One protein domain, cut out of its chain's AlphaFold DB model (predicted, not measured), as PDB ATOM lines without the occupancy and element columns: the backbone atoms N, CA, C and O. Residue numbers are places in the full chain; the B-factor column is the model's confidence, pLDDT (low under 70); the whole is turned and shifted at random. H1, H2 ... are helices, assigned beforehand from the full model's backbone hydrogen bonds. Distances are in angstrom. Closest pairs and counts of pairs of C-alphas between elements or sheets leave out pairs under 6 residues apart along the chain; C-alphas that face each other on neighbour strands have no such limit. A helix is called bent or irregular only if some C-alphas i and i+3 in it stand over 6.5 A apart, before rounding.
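Overview. This is residues 11 to 127 of the 309 residues of an uncharacterized protein of Hesseltinella vesiculosa (UniProt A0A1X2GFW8). A long helical hairpin, H4 and H5 side by side, runs most of the length of a rod, and H2 lies along part of H5 to make a loose three-helix bundle. H1 packs slantwise on residues 68 to 75 of H4, and little H3 lies near the end of the rod away from the H4 to H5 turn. The 117 printed residues hold five named helices, H1 to H5 in chain order, and no named strand, an all-helix domain. The whole is loose, with a radius of gyration of the C-alphas of 16.8 A and spans of 61 by 22 by 20 A.

Along the chain. Find C-alpha 11 at (-35.536, -24.522, -1.548), where H1 begins; it covers residues 11 to 20. After residues 21 to 32, a long link, look for H2 at residues 33 to 51, 22.8 A long. H2 has a kink of 73 degrees near residue 45 and is irregular, with C-alphas 45 and 48 8.8 A apart. H3 is residues 55 to 59. Then find C-alpha 66 at (-25.357, -23.135, -10.748), where H4 begins; it runs 40.0 A to residue 92. H4 is neither bent nor irregular, but only just: C-alphas 83 and 86 are 6.4 A apart. H5, residues 100 to 124, runs 36.2 A and ends at C-alpha 124, (-31.218, -11.508, -8.147).

Arrangement. Start with the bundle H2, H4 and H5, which is up and down, each helix running against the one before it. H4 and H5 touch as a hairpin, at a shallow tilt of 15 degrees, opposite ways; their closest C-alphas, of Lys 73 and Val 124, are 5.6 A apart. H2 touches residues 116 to 124 of H5 alone, at a shallow tilt of 21 degrees, the same way; look at the closest C-alphas, of Arg 51 and Val 124, 5.1 A apart. H2 and H4 are close but not clearly touching, with the closest C-alphas, of Leu 50 and Leu 69, 6.3 A apart. H1 touches H4 at a steep tilt of 48 degrees, the same way, closest at the C-alphas of Val 19 and Val 72, 5.9 A. H3 and H2 touch only at the corner, and only just, with 3 pairs of C-alphas within 8 A, the closest those of Glu 56 and Asn 49, 6.5 A. H1 and H5 are apart. Every O i to N i+4 pair is within hydrogen-bond range in H1, H3 and H5, against 13 of 15 in H2 and 19 of 23 in H4.

Size, cuts and confidence. The two C-alphas farthest apart, of Gly 61 and Pro 98, are 60.9 A from each other. The printed part has no cut, and the link from H1 to H2 is the long one. Look for pLDDT under 70 at residues 24 to 31 and 95 to 101; the mean of the printed part is 85.4.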
ATOM      1  N   THR A  11     -35.892 -25.694  -0.742       93.06
ATOM      2  CA  THR A  11     -35.536 -24.522  -1.548       93.06
ATOM      3  C   THR A  11     -35.222 -24.898  -2.991       93.06
ATOM      4  O   THR A  11     -35.763 -24.309  -3.918       93.06
ATOM      5  N   THR A  12     -34.393 -25.922  -3.200       93.69
ATOM      6  CA  THR A  12     -34.046 -26.393  -4.551       93.69
ATOM      7  C   THR A  12     -35.251 -26.967  -5.292       93.69
ATOM      8  O   THR A  12     -35.371 -26.783  -6.502       93.69
ATOM      9  N   LYS A  13     -36.174 -27.628  -4.582       94.25
ATOM     10  CA  LYS A  13     -37.450 -28.071  -5.152       94.25
ATOM     11  C   LYS A  13     -38.321 -26.884  -5.575       94.25
ATOM     12  O   LYS A  13     -38.774 -26.861  -6.713       94.25
ATOM     13  N   ASP A  14     -38.495 -25.900  -4.697       95.00
ATOM     14  CA  ASP A  14     -39.287 -24.690  -4.958       95.00
ATOM     15  C   ASP A  14     -38.732 -23.886  -6.147       95.00
ATOM     16  O   ASP A  14     -39.485 -23.465  -7.016       95.00
ATOM     17  N   MET A  15     -37.404 -23.762  -6.256       95.44
ATOM     18  CA  MET A  15     -36.734 -23.148  -7.409       95.44
ATOM     19  C   MET A  15     -37.039 -23.871  -8.728       95.44
ATOM     20  O   MET A  15     -37.264 -23.229  -9.751       95.44
ATOM     21  N   ARG A  16     -37.053 -25.212  -8.724       95.25
ATOM     22  CA  ARG A  16     -37.392 -26.001  -9.921       95.25
ATOM     23  C   ARG A  16     -38.854 -25.843 -10.309       95.25
ATOM     24  O   ARG A  16     -39.145 -25.762 -11.496       95.25
ATOM     25  N   GLU A  17     -39.746 -25.812  -9.324       93.94
ATOM     26  CA  GLU A  17     -41.171 -25.578  -9.551       93.94
ATOM     27  C   GLU A  17     -41.405 -24.178 -10.128       93.94
ATOM     28  O   GLU A  17     -42.141 -24.059 -11.101       93.94
ATOM     29  N   LEU A  18     -40.718 -23.150  -9.615       93.19
ATOM     30  CA  LEU A  18     -40.812 -21.780 -10.124       93.19
ATOM     31  C   LEU A  18     -40.432 -21.686 -11.607       93.19
ATOM     32  O   LEU A  18     -41.204 -21.172 -12.404       93.19
ATOM     33  N   VAL A  19     -39.277 -22.231 -12.002       92.38
ATOM     34  CA  VAL A  19     -38.798 -22.161 -13.399       92.38
ATOM     35  C   VAL A  19     -39.722 -22.911 -14.372       92.38
ATOM     36  O   VAL A  19     -39.722 -22.635 -15.568       92.38
ATOM     37  N   GLN A  20     -40.515 -23.864 -13.875       90.81
ATOM     38  CA  GLN A  20     -41.508 -24.590 -14.670       90.81
ATOM     39  C   GLN A  20     -42.848 -23.854 -14.787       90.81
ATOM     40  O   GLN A  20     -43.672 -24.249 -15.614       90.81
ATOM     41  N   GLN A  21     -43.086 -22.817 -13.980       87.25
ATOM     42  CA  GLN A  21     -44.303 -22.020 -14.080       87.25
ATOM     43  C   GLN A  21     -44.245 -21.150 -15.339       87.25
ATOM     44  O   GLN A  21     -43.249 -20.445 -15.550       87.25
ATOM     45  N   PRO A  22     -45.288 -21.193 -16.189       82.00
ATOM     46  CA  PRO A  22     -45.377 -20.284 -17.316       82.00
ATOM     47  C   PRO A  22     -45.484 -18.847 -16.802       82.00
ATOM     48  O   PRO A  22     -46.150 -18.577 -15.805       82.00
ATOM     49  N   LEU A  23     -44.813 -17.933 -17.497       78.50
ATOM     50  CA  LEU A  23     -45.020 -16.507 -17.303       78.50
ATOM     51  C   LEU A  23     -46.260 -16.115 -18.104       78.50
ATOM     52  O   LEU A  23     -46.203 -16.012 -19.332       78.50
ATOM     53  N   ASP A  24     -47.384 -15.953 -17.414       68.44
ATOM     54  CA  ASP A  24     -48.606 -15.469 -18.040       68.44
ATOM     55  C   ASP A  24     -48.462 -13.973 -18.337       68.44
ATOM     56  O   ASP A  24     -48.060 -13.181 -17.484       68.44
ATOM     57  N   ARG A  25     -48.777 -13.575 -19.573       62.44
ATOM     58  CA  ARG A  25     -48.854 -12.161 -19.939       62.44
ATOM     59  C   ARG A  25     -50.154 -11.591 -19.395       62.44
ATOM     60  O   ARG A  25     -51.236 -12.002 -19.806       62.44
ATOM     61  N   THR A  26     -50.056 -10.626 -18.494       59.03
ATOM     62  CA  THR A  26     -51.189  -9.771 -18.144       59.03
ATOM     63  C   THR A  26     -51.419  -8.780 -19.285       59.03
ATOM     64  O   THR A  26     -50.736  -7.764 -19.372       59.03
ATOM     65  N   ASP A  27     -52.389  -9.071 -20.158       55.56
ATOM     66  CA  ASP A  27     -52.762  -8.229 -21.315       55.56
ATOM     67  C   ASP A  27     -53.295  -6.829 -20.926       55.56
ATOM     68  O   ASP A  27     -53.469  -5.960 -21.777       55.56
ATOM     69  N   ASP A  28     -53.551  -6.585 -19.637       57.69
ATOM     70  CA  ASP A  28     -54.290  -5.412 -19.165       57.69
ATOM     71  C   ASP A  28     -53.430  -4.172 -18.865       57.69
ATOM     72  O   ASP A  28     -53.988  -3.141 -18.479       57.69
ATOM     73  N   GLY A  29     -52.099  -4.225 -18.998       56.94
ATOM     74  CA  GLY A  29     -51.270  -3.048 -18.686       56.94
ATOM     75  C   GLY A  29     -51.094  -2.761 -17.194       56.94
ATOM     76  O   GLY A  29     -50.570  -1.713 -16.826       56.94
ATOM     77  N   ARG A  30     -51.603  -3.639 -16.323       65.12
ATOM     78  CA  ARG A  30     -51.738  -3.385 -14.885       65.12
ATOM     79  C   ARG A  30     -50.650  -4.084 -14.092       65.12
ATOM     80  O   ARG A  30     -50.313  -5.227 -14.378       65.12
ATOM     81  N   TYR A  31     -50.207  -3.407 -13.035       65.44
ATOM     82  CA  TYR A  31     -49.436  -4.008 -11.958       65.44
ATOM     83  C   TYR A  31     -50.113  -5.295 -11.462       65.44
ATOM     84  O   TYR A  31     -51.307  -5.292 -11.138       65.44
ATOM     85  N   ASP A  32     -49.346  -6.384 -11.410       72.12
ATOM     86  CA  ASP A  32     -49.801  -7.672 -10.901       72.12
ATOM     87  C   ASP A  32     -49.368  -7.852  -9.431       72.12
ATOM     88  O   ASP A  32     -48.215  -8.206  -9.153       72.12
ATOM     89  N   PRO A  33     -50.280  -7.662  -8.457       78.62
ATOM     90  CA  PRO A  33     -49.961  -7.840  -7.043       78.62
ATOM     91  C   PRO A  33     -49.606  -9.293  -6.697       78.62
ATOM     92  O   PRO A  33     -48.973  -9.543  -5.669       78.62
ATOM     93  N   SER A  34     -50.002 -10.261  -7.530       82.94
ATOM     94  CA  SER A  34     -49.663 -11.666  -7.315       82.94
ATOM     95  C   SER A  34     -48.185 -11.936  -7.594       82.94
ATOM     96  O   SER A  34     -47.543 -12.646  -6.814       82.94
ATOM     97  N   LEU A  35     -47.611 -11.285  -8.613       85.31
ATOM     98  CA  LEU A  35     -46.181 -11.342  -8.898       85.31
ATOM     99  C   LEU A  35     -45.367 -10.713  -7.762       85.31
ATOM    100  O   LEU A  35     -44.376 -11.296  -7.325       85.31
ATOM    101  N   HIS A  36     -45.809  -9.575  -7.224       88.56
ATOM    102  CA  HIS A  36     -45.144  -8.953  -6.078       88.56
ATOM    103  C   HIS A  36     -45.134  -9.863  -4.844       88.56
ATOM    104  O   HIS A  36     -44.079 -10.101  -4.256       88.56
ATOM    105  N   ALA A  37     -46.289 -10.425  -4.474       89.94
ATOM    106  CA  ALA A  37     -46.383 -11.350  -3.345       89.94
ATOM    107  C   ALA A  37     -45.513 -12.604  -3.544       89.94
ATOM    108  O   ALA A  37     -44.867 -13.071  -2.603       89.94
ATOM    109  N   LEU A  38     -45.461 -13.129  -4.774       91.12
ATOM    110  CA  LEU A  38     -44.604 -14.256  -5.130       91.12
ATOM    111  C   LEU A  38     -43.122 -13.907  -4.937       91.12
ATOM    112  O   LEU A  38     -42.403 -14.650  -4.268       91.12
ATOM    113  N   VAL A  39     -42.667 -12.779  -5.488       91.75
ATOM    114  CA  VAL A  39     -41.274 -12.322  -5.365       91.75
ATOM    115  C   VAL A  39     -40.891 -12.139  -3.899       91.75
ATOM    116  O   VAL A  39     -39.832 -12.616  -3.492       91.75
ATOM    117  N   GLU A  40     -41.752 -11.527  -3.087       92.50
ATOM    118  CA  GLU A  40     -41.504 -11.328  -1.657       92.50
ATOM    119  C   GLU A  40     -41.374 -12.666  -0.904       92.50
ATOM    120  O   GLU A  40     -40.434 -12.867  -0.125       92.50
ATOM    121  N   GLU A  41     -42.265 -13.627  -1.180       93.44
ATOM    122  CA  GLU A  41     -42.193 -14.977  -0.610       93.44
ATOM    123  C   GLU A  41     -40.866 -15.663  -0.971       93.44
ATOM    124  O   GLU A  41     -40.185 -16.223  -0.100       93.44
ATOM    125  N   LYS A  42     -40.478 -15.610  -2.251       93.25
ATOM    126  CA  LYS A  42     -39.257 -16.258  -2.750       93.25
ATOM    127  C   LYS A  42     -37.998 -15.583  -2.220       93.25
ATOM    128  O   LYS A  42     -37.078 -16.274  -1.774       93.25
ATOM    129  N   MET A  43     -37.987 -14.254  -2.161       92.62
ATOM    130  CA  MET A  43     -36.901 -13.473  -1.575       92.62
ATOM    131  C   MET A  43     -36.704 -13.822  -0.097       92.62
ATOM    132  O   MET A  43     -35.572 -14.017   0.343       92.62
ATOM    133  N   LYS A  44     -37.783 -14.002   0.671       91.88
ATOM    134  CA  LYS A  44     -37.688 -14.438   2.071       91.88
ATOM    135  C   LYS A  44     -37.140 -15.859   2.219       91.88
ATOM    136  O   LYS A  44     -36.463 -16.155   3.203       91.88
ATOM    137  N   ARG A  45     -37.451 -16.757   1.280       89.56
ATOM    138  CA  ARG A  45     -37.041 -18.165   1.357       89.56
ATOM    139  C   ARG A  45     -35.587 -18.382   0.944       89.56
ATOM    140  O   ARG A  45     -34.907 -19.185   1.576       89.56
ATOM    141  N   TYR A  46     -35.124 -17.710  -0.108       92.31
ATOM    142  CA  TYR A  46     -33.796 -17.962  -0.675       92.31
ATOM    143  C   TYR A  46     -33.082 -16.729  -1.240       92.31
ATOM    144  O   TYR A  46     -32.160 -16.882  -2.036       92.31
ATOM    145  N   GLY A  47     -33.453 -15.532  -0.776       88.69
ATOM    146  CA  GLY A  47     -32.838 -14.234  -1.080       88.69
ATOM    147  C   GLY A  47     -31.322 -14.257  -1.180       88.69
ATOM    148  O   GLY A  47     -30.753 -14.145  -2.264       88.69
ATOM    149  N   ASP A  48     -30.674 -14.438  -0.035       88.19
ATOM    150  CA  ASP A  48     -29.217 -14.350   0.070       88.19
ATOM    151  C   ASP A  48     -28.515 -15.476  -0.693       88.19
ATOM    152  O   ASP A  48     -27.486 -15.255  -1.329       88.19
ATOM    153  N   ASN A  49     -29.118 -16.669  -0.702       90.31
ATOM    154  CA  ASN A  49     -28.594 -17.817  -1.432       90.31
ATOM    155  C   ASN A  49     -28.651 -17.612  -2.949       90.31
ATOM    156  O   ASN A  49     -27.704 -17.973  -3.637       90.31
ATOM    157  N   LEU A  50     -29.713 -17.013  -3.487       91.19
ATOM    158  CA  LEU A  50     -29.785 -16.699  -4.912       91.19
ATOM    159  C   LEU A  50     -28.826 -15.560  -5.273       91.19
ATOM    160  O   LEU A  50     -28.064 -15.687  -6.231       91.19
ATOM    161  N   ARG A  51     -28.823 -14.480  -4.480       89.88
ATOM    162  CA  ARG A  51     -27.969 -13.306  -4.705       89.88
ATOM    163  C   ARG A  51     -26.485 -13.671  -4.721       89.88
ATOM    164  O   ARG A  51     -25.754 -13.201  -5.583       89.88
ATOM    165  N   GLN A  52     -26.047 -14.519  -3.791       91.00
ATOM    166  CA  GLN A  52     -24.641 -14.901  -3.611       91.00
ATOM    167  C   GLN A  52     -24.280 -16.243  -4.265       91.00
ATOM    168  O   GLN A  52     -23.332 -16.897  -3.832       91.00
ATOM    169  N   ASP A  53     -25.044 -16.703  -5.256       90.44
ATOM    170  CA  ASP A  53     -24.756 -17.937  -6.002       90.44
ATOM    171  C   ASP A  53     -24.541 -19.181  -5.112       90.44
ATOM    172  O   ASP A  53     -23.660 -20.014  -5.334       90.44
ATOM    173  N   GLY A  54     -25.343 -19.306  -4.055       90.00
ATOM    174  CA  GLY A  54     -25.305 -20.426  -3.120       90.00
ATOM    175  C   GLY A  54     -24.052 -20.457  -2.242       90.00
ATOM    176  O   GLY A  54     -23.660 -21.534  -1.789       90.00
ATOM    177  N   LEU A  55     -23.403 -19.311  -1.996       91.69
ATOM    178  CA  LEU A  55     -22.189 -19.226  -1.175       91.69
ATOM    179  C   LEU A  55     -22.364 -19.861   0.215       91.69
ATOM    180  O   LEU A  55     -21.481 -20.591   0.669       91.69
ATOM    181  N   GLU A  56     -23.508 -19.640   0.868       90.44
ATOM    182  CA  GLU A  56     -23.821 -20.254   2.164       90.44
ATOM    183  C   GLU A  56     -23.926 -21.783   2.044       90.44
ATOM    184  O   GLU A  56     -23.325 -22.513   2.832       90.44
ATOM    185  N   TRP A  57     -24.615 -22.294   1.019       92.88
ATOM    186  CA  TRP A  57     -24.698 -23.737   0.759       92.88
ATOM    187  C   TRP A  57     -23.320 -24.352   0.540       92.88
ATOM    188  O   TRP A  57     -23.003 -25.386   1.133       92.88
ATOM    189  N   LYS A  58     -22.468 -23.678  -0.235       91.94
ATOM    190  CA  LYS A  58     -21.083 -24.093  -0.461       91.94
ATOM    191  C   LYS A  58     -20.282 -24.123   0.843       91.94
ATOM    192  O   LYS A  58     -19.558 -25.089   1.080       91.94
ATOM    193  N   ALA A  59     -20.433 -23.114   1.704       92.00
ATOM    194  CA  ALA A  59     -19.779 -23.062   3.013       92.00
ATOM    195  C   ALA A  59     -20.240 -24.196   3.950       92.00
ATOM    196  O   ALA A  59     -19.452 -24.704   4.746       92.00
ATOM    197  N   LEU A  60     -21.492 -24.637   3.815       91.38
ATOM    198  CA  LEU A  60     -22.059 -25.776   4.542       91.38
ATOM    199  C   LEU A  60     -21.706 -27.145   3.923       91.38
ATOM    200  O   LEU A  60     -22.114 -28.175   4.460       91.38
ATOM    201  N   GLY A  61     -20.961 -27.178   2.811       91.38
ATOM    202  CA  GLY A  61     -20.607 -28.408   2.096       91.38
ATOM    203  C   GLY A  61     -21.760 -29.025   1.296       91.38
ATOM    204  O   GLY A  61     -21.705 -30.207   0.954       91.38
ATOM    205  N   LEU A  62     -22.812 -28.253   1.016       91.88
ATOM    206  CA  LEU A  62     -23.949 -28.669   0.196       91.88
ATOM    207  C   LEU A  62     -23.645 -28.452  -1.298       91.88
ATOM    208  O   LEU A  62     -22.909 -27.527  -1.651       91.88
ATOM    209  N   PRO A  63     -24.198 -29.289  -2.195       91.94
ATOM    210  CA  PRO A  63     -24.007 -29.114  -3.629       91.94
ATOM    211  C   PRO A  63     -24.722 -27.849  -4.121       91.94
ATOM    212  O   PRO A  63     -25.875 -27.609  -3.771       91.94
ATOM    213  N   VAL A  64     -24.056 -27.070  -4.975       93.06
ATOM    214  CA  VAL A  64     -24.635 -25.878  -5.611       93.06
ATOM    215  C   VAL A  64     -24.900 -26.173  -7.084       93.06
ATOM    216  O   VAL A  64     -23.974 -26.458  -7.844       93.06
ATOM    217  N   ASP A  65     -26.169 -26.111  -7.481       93.12
ATOM    218  CA  ASP A  65     -26.600 -26.243  -8.873       93.12
ATOM    219  C   ASP A  65     -26.636 -24.855  -9.530       93.12
ATOM    220  O   ASP A  65     -27.643 -24.146  -9.490       93.12
ATOM    221  N   MET A  66     -25.503 -24.451 -10.111       93.31
ATOM    222  CA  MET A  66     -25.357 -23.135 -10.748       93.31
ATOM    223  C   MET A  66     -26.316 -22.939 -11.929       93.31
ATOM    224  O   MET A  66     -26.747 -21.815 -12.182       93.31
ATOM    225  N   ALA A  67     -26.676 -24.017 -12.635       93.62
ATOM    226  CA  ALA A  67     -27.615 -23.946 -13.750       93.62
ATOM    227  C   ALA A  67     -29.030 -23.635 -13.248       93.62
ATOM    228  O   ALA A  67     -29.709 -22.783 -13.816       93.62
ATOM    229  N   LEU A  68     -29.456 -24.261 -12.146       93.94
ATOM    230  CA  LEU A  68     -30.742 -23.950 -11.523       93.94
ATOM    231  C   LEU A  68     -30.800 -22.503 -11.016       93.94
ATOM    232  O   LEU A  68     -31.774 -21.809 -11.295       93.94
ATOM    233  N   LEU A  69     -29.765 -22.037 -10.306       93.25
ATOM    234  CA  LEU A  69     -29.707 -20.650  -9.821       93.25
ATOM    235  C   LEU A  69     -29.793 -19.652 -10.980       93.25
ATOM    236  O   LEU A  69     -30.559 -18.693 -10.917       93.25
ATOM    237  N   THR A  70     -29.070 -19.927 -12.063       91.88
ATOM    238  CA  THR A  70     -29.114 -19.144 -13.301       91.88
ATOM    239  C   THR A  70     -30.519 -19.088 -13.898       91.88
ATOM    240  O   THR A  70     -31.012 -18.005 -14.203       91.88
ATOM    241  N   LEU A  71     -31.189 -20.234 -14.036       93.50
ATOM    242  CA  LEU A  71     -32.538 -20.292 -14.598       93.50
ATOM    243  C   LEU A  71     -33.552 -19.530 -13.741       93.50
ATOM    244  O   LEU A  71     -34.417 -18.852 -14.282       93.50
ATOM    245  N   VAL A  72     -33.433 -19.597 -12.412       94.00
ATOM    246  CA  VAL A  72     -34.289 -18.831 -11.491       94.00
ATOM    247  C   VAL A  72     -34.053 -17.329 -11.650       94.00
ATOM    248  O   VAL A  72     -35.016 -16.572 -11.749       94.00
ATOM    249  N   LYS A  73     -32.786 -16.895 -11.709       93.44
ATOM    250  CA  LYS A  73     -32.421 -15.493 -11.961       93.44
ATOM    251  C   LYS A  73     -33.015 -15.000 -13.283       93.44
ATOM    252  O   LYS A  73     -33.656 -13.955 -13.310       93.44
ATOM    253  N   GLN A  74     -32.860 -15.782 -14.351       91.00
ATOM    254  CA  GLN A  74     -33.413 -15.459 -15.664       91.00
ATOM    255  C   GLN A  74     -34.942 -15.385 -15.636       91.00
ATOM    256  O   GLN A  74     -35.503 -14.422 -16.143       91.00
ATOM    257  N   TRP A  75     -35.611 -16.353 -15.005       92.88
ATOM    258  CA  TRP A  75     -37.069 -16.368 -14.881       92.88
ATOM    259  C   TRP A  75     -37.587 -15.103 -14.185       92.88
ATOM    260  O   TRP A  75     -38.509 -14.465 -14.685       92.88
ATOM    261  N   LEU A  76     -36.951 -14.691 -13.080       92.06
ATOM    262  CA  LEU A  76     -37.325 -13.483 -12.335       92.06
ATOM    263  C   LEU A  76     -37.139 -12.209 -13.170       92.06
ATOM    264  O   LEU A  76     -38.027 -11.361 -13.203       92.06
ATOM    265  N   LEU A  77     -36.016 -12.085 -13.880       90.44
ATOM    266  CA  LEU A  77     -35.759 -10.933 -14.749       90.44
ATOM    267  C   LEU A  77     -36.725 -10.890 -15.942       90.44
ATOM    268  O   LEU A  77     -37.208  -9.818 -16.302       90.44
ATOM    269  N   SER A  78     -37.053 -12.043 -16.531       89.31
ATOM    270  CA  SER A  78     -38.062 -12.142 -17.590       89.31
ATOM    271  C   SER A  78     -39.462 -11.781 -17.090       89.31
ATOM    272  O   SER A  78     -40.199 -11.116 -17.813       89.31
ATOM    273  N   ALA A  79     -39.821 -12.155 -15.858       87.50
ATOM    274  CA  ALA A  79     -41.083 -11.745 -15.242       87.50
ATOM    275  C   ALA A  79     -41.177 -10.215 -15.112       87.50
ATOM    276  O   ALA A  79     -42.201  -9.635 -15.463       87.50
ATOM    277  N   CYS A  80     -40.093  -9.551 -14.694       87.62
ATOM    278  CA  CYS A  80     -40.042  -8.089 -14.654       87.62
ATOM    279  C   CYS A  80     -40.196  -7.461 -16.036       87.62
ATOM    280  O   CYS A  80     -41.006  -6.555 -16.192       87.62
ATOM    281  N   GLN A  81     -39.480  -7.957 -17.047       85.81
ATOM    282  CA  GLN A  81     -39.609  -7.436 -18.414       85.81
ATOM    283  C   GLN A  81     -41.055  -7.518 -18.915       85.81
ATOM    284  O   GLN A  81     -41.597  -6.525 -19.386       85.81
ATOM    285  N   LEU A  82     -41.718  -8.660 -18.715       84.25
ATOM    286  CA  LEU A  82     -43.124  -8.829 -19.089       84.25
ATOM    287  C   LEU A  82     -44.081  -7.919 -18.308       84.25
ATOM    288  O   LEU A  82     -45.154  -7.613 -18.816       84.25
ATOM    289  N   SER A  83     -43.714  -7.497 -17.094       83.50
ATOM    290  CA  SER A  83     -44.489  -6.521 -16.317       83.50
ATOM    291  C   SER A  83     -44.239  -5.067 -16.737       83.50
ATOM    292  O   SER A  83     -45.099  -4.221 -16.508       83.50
ATOM    293  N   LEU A  84     -43.089  -4.777 -17.357       85.44
ATOM    294  CA  LEU A  84     -42.717  -3.438 -17.819       85.44
ATOM    295  C   LEU A  84     -43.265  -3.135 -19.218       85.44
ATOM    296  O   LEU A  84     -43.779  -2.040 -19.417       85.44
ATOM    297  N   ASP A  85     -43.219  -4.090 -20.158       81.75
ATOM    298  CA  ASP A  85     -43.687  -3.891 -21.546       81.75
ATOM    299  C   ASP A  85     -45.104  -3.264 -21.634       81.75
ATOM    300  O   ASP A  85     -45.315  -2.339 -22.421       81.75
ATOM    301  N   PRO A  86     -46.100  -3.688 -20.828       81.31
ATOM    302  CA  PRO A  86     -47.449  -3.133 -20.906       81.31
ATOM    303  C   PRO A  86     -47.572  -1.694 -20.368       81.31
ATOM    304  O   PRO A  86     -48.590  -1.036 -20.599       81.31
ATOM    305  N   LEU A  87     -46.564  -1.199 -19.638       81.38
ATOM    306  CA  LEU A  87     -46.556   0.160 -19.092       81.38
ATOM    307  C   LEU A  87     -46.257   1.207 -20.162       81.38
ATOM    308  O   LEU A  87     -46.760   2.322 -20.047       81.38
ATOM    309  N   ASP A  88     -45.525   0.856 -21.220       80.00
ATOM    310  CA  ASP A  88     -45.256   1.772 -22.334       80.00
ATOM    311  C   ASP A  88     -46.567   2.219 -22.997       80.00
ATOM    312  O   ASP A  88     -46.796   3.404 -23.244       80.00
ATOM    313  N   ASP A  89     -47.492   1.275 -23.186       79.38
ATOM    314  CA  ASP A  89     -48.836   1.540 -23.699       79.38
ATOM    315  C   ASP A  89     -49.673   2.404 -22.745       79.38
ATOM    316  O   ASP A  89     -50.517   3.190 -23.187       79.38
ATOM    317  N   LEU A  90     -49.480   2.238 -21.434       77.38
ATOM    318  CA  LEU A  90     -50.172   3.005 -20.398       77.38
ATOM    319  C   LEU A  90     -49.651   4.448 -20.336       77.38
ATOM    320  O   LEU A  90     -50.460   5.376 -20.249       77.38
ATOM    321  N   VAL A  91     -48.335   4.643 -20.458       79.69
ATOM    322  CA  VAL A  91     -47.693   5.961 -20.548       79.69
ATOM    323  C   VAL A  91     -48.083   6.665 -21.848       79.69
ATOM    324  O   VAL A  91     -48.490   7.824 -21.815       79.69
ATOM    325  N   ALA A  92     -48.084   5.971 -22.989       79.38
ATOM    326  CA  ALA A  92     -48.493   6.561 -24.266       79.38
ATOM    327  C   ALA A  92     -49.942   7.087 -24.239       79.38
ATOM    328  O   ALA A  92     -50.244   8.141 -24.799       79.38
ATOM    329  N   LYS A  93     -50.839   6.383 -23.538       76.88
ATOM    330  CA  LYS A  93     -52.254   6.763 -23.378       76.88
ATOM    331  C   LYS A  93     -52.482   7.768 -22.249       76.88
ATOM    332  O   LYS A  93     -53.619   8.187 -22.029       76.88
ATOM    333  N   ILE A  94     -51.437   8.183 -21.524       73.81
ATOM    334  CA  ILE A  94     -51.604   8.970 -20.298       73.81
ATOM    335  C   ILE A  94     -52.211  10.354 -20.555       73.81
ATOM    336  O   ILE A  94     -52.953  10.881 -19.723       73.81
ATOM    337  N   ASN A  95     -51.917  10.915 -21.729       67.62
ATOM    338  CA  ASN A  95     -52.428  12.203 -22.191       67.62
ATOM    339  C   ASN A  95     -53.878  12.121 -22.691       67.62
ATOM    340  O   ASN A  95     -54.574  13.135 -22.708       67.62
ATOM    341  N   ASP A  96     -54.352  10.919 -23.027       68.94
ATOM    342  CA  ASP A  96     -55.725  10.678 -23.470       68.94
ATOM    343  C   ASP A  96     -56.691  10.469 -22.295       68.94
ATOM    344  O   ASP A  96     -57.912  10.453 -22.488       68.94
ATOM    345  N   PHE A  97     -56.189  10.322 -21.060       67.12
ATOM    346  CA  PHE A  97     -57.055  10.180 -19.896       67.12
ATOM    347  C   PHE A  97     -57.783  11.501 -19.593       67.12
ATOM    348  O   PHE A  97     -57.161  12.480 -19.181       67.12
ATOM    349  N   PRO A  98     -59.128  11.534 -19.677       56.22
ATOM    350  CA  PRO A  98     -59.896  12.770 -19.523       56.22
ATOM    351  C   PRO A  98     -59.960  13.280 -18.073       56.22
ATOM    352  O   PRO A  98     -60.503  14.353 -17.819       56.22
ATOM    353  N   LEU A  99     -59.466  12.503 -17.100       64.31
ATOM    354  CA  LEU A  99     -59.567  12.792 -15.671       64.31
ATOM    355  C   LEU A  99     -58.209  12.646 -14.977       64.31
ATOM    356  O   LEU A  99     -57.570  11.597 -15.048       64.31
ATOM    357  N   LEU A 100     -57.839  13.663 -14.190       64.12
ATOM    358  CA  LEU A 100     -56.619  13.684 -13.371       64.12
ATOM    359  C   LEU A 100     -56.529  12.492 -12.401       64.12
ATOM    360  O   LEU A 100     -55.439  12.002 -12.115       64.12
ATOM    361  N   THR A 101     -57.670  11.998 -11.910       67.44
ATOM    362  CA  THR A 101     -57.734  10.814 -11.041       67.44
ATOM    363  C   THR A 101     -57.270   9.554 -11.770       67.44
ATOM    364  O   THR A 101     -56.545   8.754 -11.190       67.44
ATOM    365  N   SER A 102     -57.641   9.399 -13.043       74.88
ATOM    366  CA  SER A 102     -57.203   8.271 -13.871       74.88
ATOM    367  C   SER A 102     -55.713   8.370 -14.194       74.88
ATOM    368  O   SER A 102     -55.014   7.370 -14.091       74.88
ATOM    369  N   LYS A 103     -55.215   9.585 -14.483       79.94
ATOM    370  CA  LYS A 103     -53.778   9.848 -14.684       79.94
ATOM    371  C   LYS A 103     -52.959   9.515 -13.431       79.94
ATOM    372  O   LYS A 103     -51.916   8.888 -13.526       79.94
ATOM    373  N   THR A 104     -53.456   9.898 -12.251       82.12
ATOM    374  CA  THR A 104     -52.779   9.621 -10.970       82.12
ATOM    375  C   THR A 104     -52.717   8.124 -10.685       82.12
ATOM    376  O   THR A 104     -51.643   7.622 -10.397       82.12
ATOM    377  N   LEU A 105     -53.828   7.401 -10.856       83.12
ATOM    378  CA  LEU A 105     -53.855   5.953 -10.640       83.12
ATOM    379  C   LEU A 105     -52.929   5.197 -11.606       83.12
ATOM    380  O   LEU A 105     -52.292   4.230 -11.208       83.12
ATOM    381  N   ALA A 106     -52.831   5.651 -12.858       84.12
ATOM    382  CA  ALA A 106     -51.902   5.096 -13.838       84.12
ATOM    383  C   ALA A 106     -50.432   5.299 -13.414       84.12
ATOM    384  O   ALA A 106     -49.636   4.368 -13.483       84.12
ATOM    385  N   MET A 107     -50.084   6.487 -12.909       88.62
ATOM    386  CA  MET A 107     -48.727   6.766 -12.423       88.62
ATOM    387  C   MET A 107     -48.393   6.047 -11.113       88.62
ATOM    388  O   MET A 107     -47.250   5.636 -10.928       88.62
ATOM    389  N   ASP A 108     -49.373   5.829 -10.236       88.19
ATOM    390  CA  ASP A 108     -49.188   5.000  -9.040       88.19
ATOM    391  C   ASP A 108     -48.872   3.542  -9.429       88.19
ATOM    392  O   ASP A 108     -47.945   2.948  -8.884       88.19
ATOM    393  N   GLN A 109     -49.562   2.992 -10.436       87.44
ATOM    394  CA  GLN A 109     -49.278   1.650 -10.971       87.44
ATOM    395  C   GLN A 109     -47.899   1.553 -11.631       87.44
ATOM    396  O   GLN A 109     -47.217   0.536 -11.496       87.44
ATOM    397  N   LEU A 110     -47.478   2.600 -12.344       90.19
ATOM    398  CA  LEU A 110     -46.133   2.680 -12.908       90.19
ATOM    399  C   LEU A 110     -45.073   2.640 -11.798       90.19
ATOM    400  O   LEU A 110     -44.118   1.870 -11.889       90.19
ATOM    401  N   LEU A 111     -45.272   3.413 -10.728       91.56
ATOM    402  CA  LEU A 111     -44.371   3.436  -9.580       91.56
ATOM    403  C   LEU A 111     -44.288   2.067  -8.882       91.56
ATOM    404  O   LEU A 111     -43.189   1.589  -8.617       91.56
ATOM    405  N   GLU A 112     -45.424   1.407  -8.643       90.94
ATOM    406  CA  GLU A 112     -45.473   0.065  -8.039       90.94
ATOM    407  C   GLU A 112     -44.718  -0.985  -8.880       90.94
ATOM    408  O   GLU A 112     -43.998  -1.831  -8.340       90.94
ATOM    409  N   SER A 113     -44.822  -0.916 -10.209       90.06
ATOM    410  CA  SER A 113     -44.095  -1.813 -11.118       90.06
ATOM    411  C   SER A 113     -42.586  -1.540 -11.160       90.06
ATOM    412  O   SER A 113     -41.776  -2.473 -11.222       90.06
ATOM    413  N   LEU A 114     -42.184  -0.268 -11.093       92.31
ATOM    414  CA  LEU A 114     -40.778   0.127 -10.991       92.31
ATOM    415  C   LEU A 114     -40.146  -0.375  -9.686       92.31
ATOM    416  O   LEU A 114     -39.040  -0.918  -9.698       92.31
ATOM    417  N   GLU A 115     -40.868  -0.277  -8.570       93.00
ATOM    418  CA  GLU A 115     -40.426  -0.811  -7.279       93.00
ATOM    419  C   GLU A 115     -40.319  -2.330  -7.264       93.00
ATOM    420  O   GLU A 115     -39.348  -2.873  -6.730       93.00
ATOM    421  N   LEU A 116     -41.279  -3.028  -7.878       91.56
ATOM    422  CA  LEU A 116     -41.205  -4.476  -8.044       91.56
ATOM    423  C   LEU A 116     -39.948  -4.866  -8.828       91.56
ATOM    424  O   LEU A 116     -39.234  -5.794  -8.443       91.56
ATOM    425  N   THR A 117     -39.630  -4.128  -9.890       92.00
ATOM    426  CA  THR A 117     -38.429  -4.386 -10.688       92.00
ATOM    427  C   THR A 117     -37.157  -4.132  -9.881       92.00
ATOM    428  O   THR A 117     -36.266  -4.981  -9.867       92.00
ATOM    429  N   ALA A 118     -37.079  -3.026  -9.134       92.38
ATOM    430  CA  ALA A 118     -35.963  -2.767  -8.224       92.38
ATOM    431  C   ALA A 118     -35.822  -3.868  -7.157       92.38
ATOM    432  O   ALA A 118     -34.713  -4.325  -6.862       92.38
ATOM    433  N   MET A 119     -36.941  -4.355  -6.610       92.56
ATOM    434  CA  MET A 119     -36.961  -5.463  -5.657       92.56
ATOM    435  C   MET A 119     -36.375  -6.738  -6.265       92.56
ATOM    436  O   MET A 119     -35.541  -7.385  -5.626       92.56
ATOM    437  N   VAL A 120     -36.772  -7.083  -7.491       92.25
ATOM    438  CA  VAL A 120     -36.256  -8.258  -8.200       92.25
ATOM    439  C   VAL A 120     -34.779  -8.101  -8.532       92.25
ATOM    440  O   VAL A 120     -34.013  -9.018  -8.255       92.25
ATOM    441  N   VAL A 121     -34.343  -6.949  -9.041       91.62
ATOM    442  CA  VAL A 121     -32.919  -6.684  -9.318       91.62
ATOM    443  C   VAL A 121     -32.082  -6.864  -8.052       91.62
ATOM    444  O   VAL A 121     -31.086  -7.590  -8.059       91.62
ATOM    445  N   ARG A 122     -32.536  -6.313  -6.921       90.94
ATOM    446  CA  ARG A 122     -31.887  -6.507  -5.617       90.94
ATOM    447  C   ARG A 122     -31.921  -7.966  -5.164       90.94
ATOM    448  O   ARG A 122     -30.995  -8.426  -4.497       90.94
ATOM    449  N   PHE A 123     -32.990  -8.705  -5.441       91.12
ATOM    450  CA  PHE A 123     -33.113 -10.123  -5.088       91.12
ATOM    451  C   PHE A 123     -32.146 -10.994  -5.903       91.12
ATOM    452  O   PHE A 123     -31.415 -11.804  -5.336       91.12
ATOM    453  N   VAL A 124     -32.095 -10.788  -7.215       90.50
ATOM    454  CA  VAL A 124     -31.218 -11.508  -8.147       90.50
ATOM    455  C   VAL A 124     -29.749 -11.123  -7.925       90.50
ATOM    456  O   VAL A 124     -28.866 -11.976  -8.051       90.50
ATOM    457  N   GLY A 125     -29.488  -9.873  -7.536       85.31
ATOM    458  CA  GLY A 125     -28.148  -9.327  -7.312       85.31
ATOM    459  C   GLY A 125     -27.489  -8.743  -8.560       85.31
ATOM    460  O   GLY A 125     -26.310  -8.414  -8.507       85.31
ATOM    461  N   LEU A 126     -28.223  -8.642  -9.669       84.56
ATOM    462  CA  LEU A 126     -27.766  -8.085 -10.943       84.56
ATOM    463  C   LEU A 126     -28.966  -7.600 -11.763       84.56
ATOM    464  O   LEU A 126     -30.055  -8.174 -11.669       84.56
ATOM    465  N   SER A 127     -28.759  -6.567 -12.577       83.56
ATOM    466  CA  SER A 127     -29.702  -6.105 -13.601       83.56
ATOM    467  C   SER A 127     -29.215  -6.444 -15.012       83.56
ATOM    468  O   SER A 127     -28.055  -6.794 -15.217       83.56
TER     469      SER A 127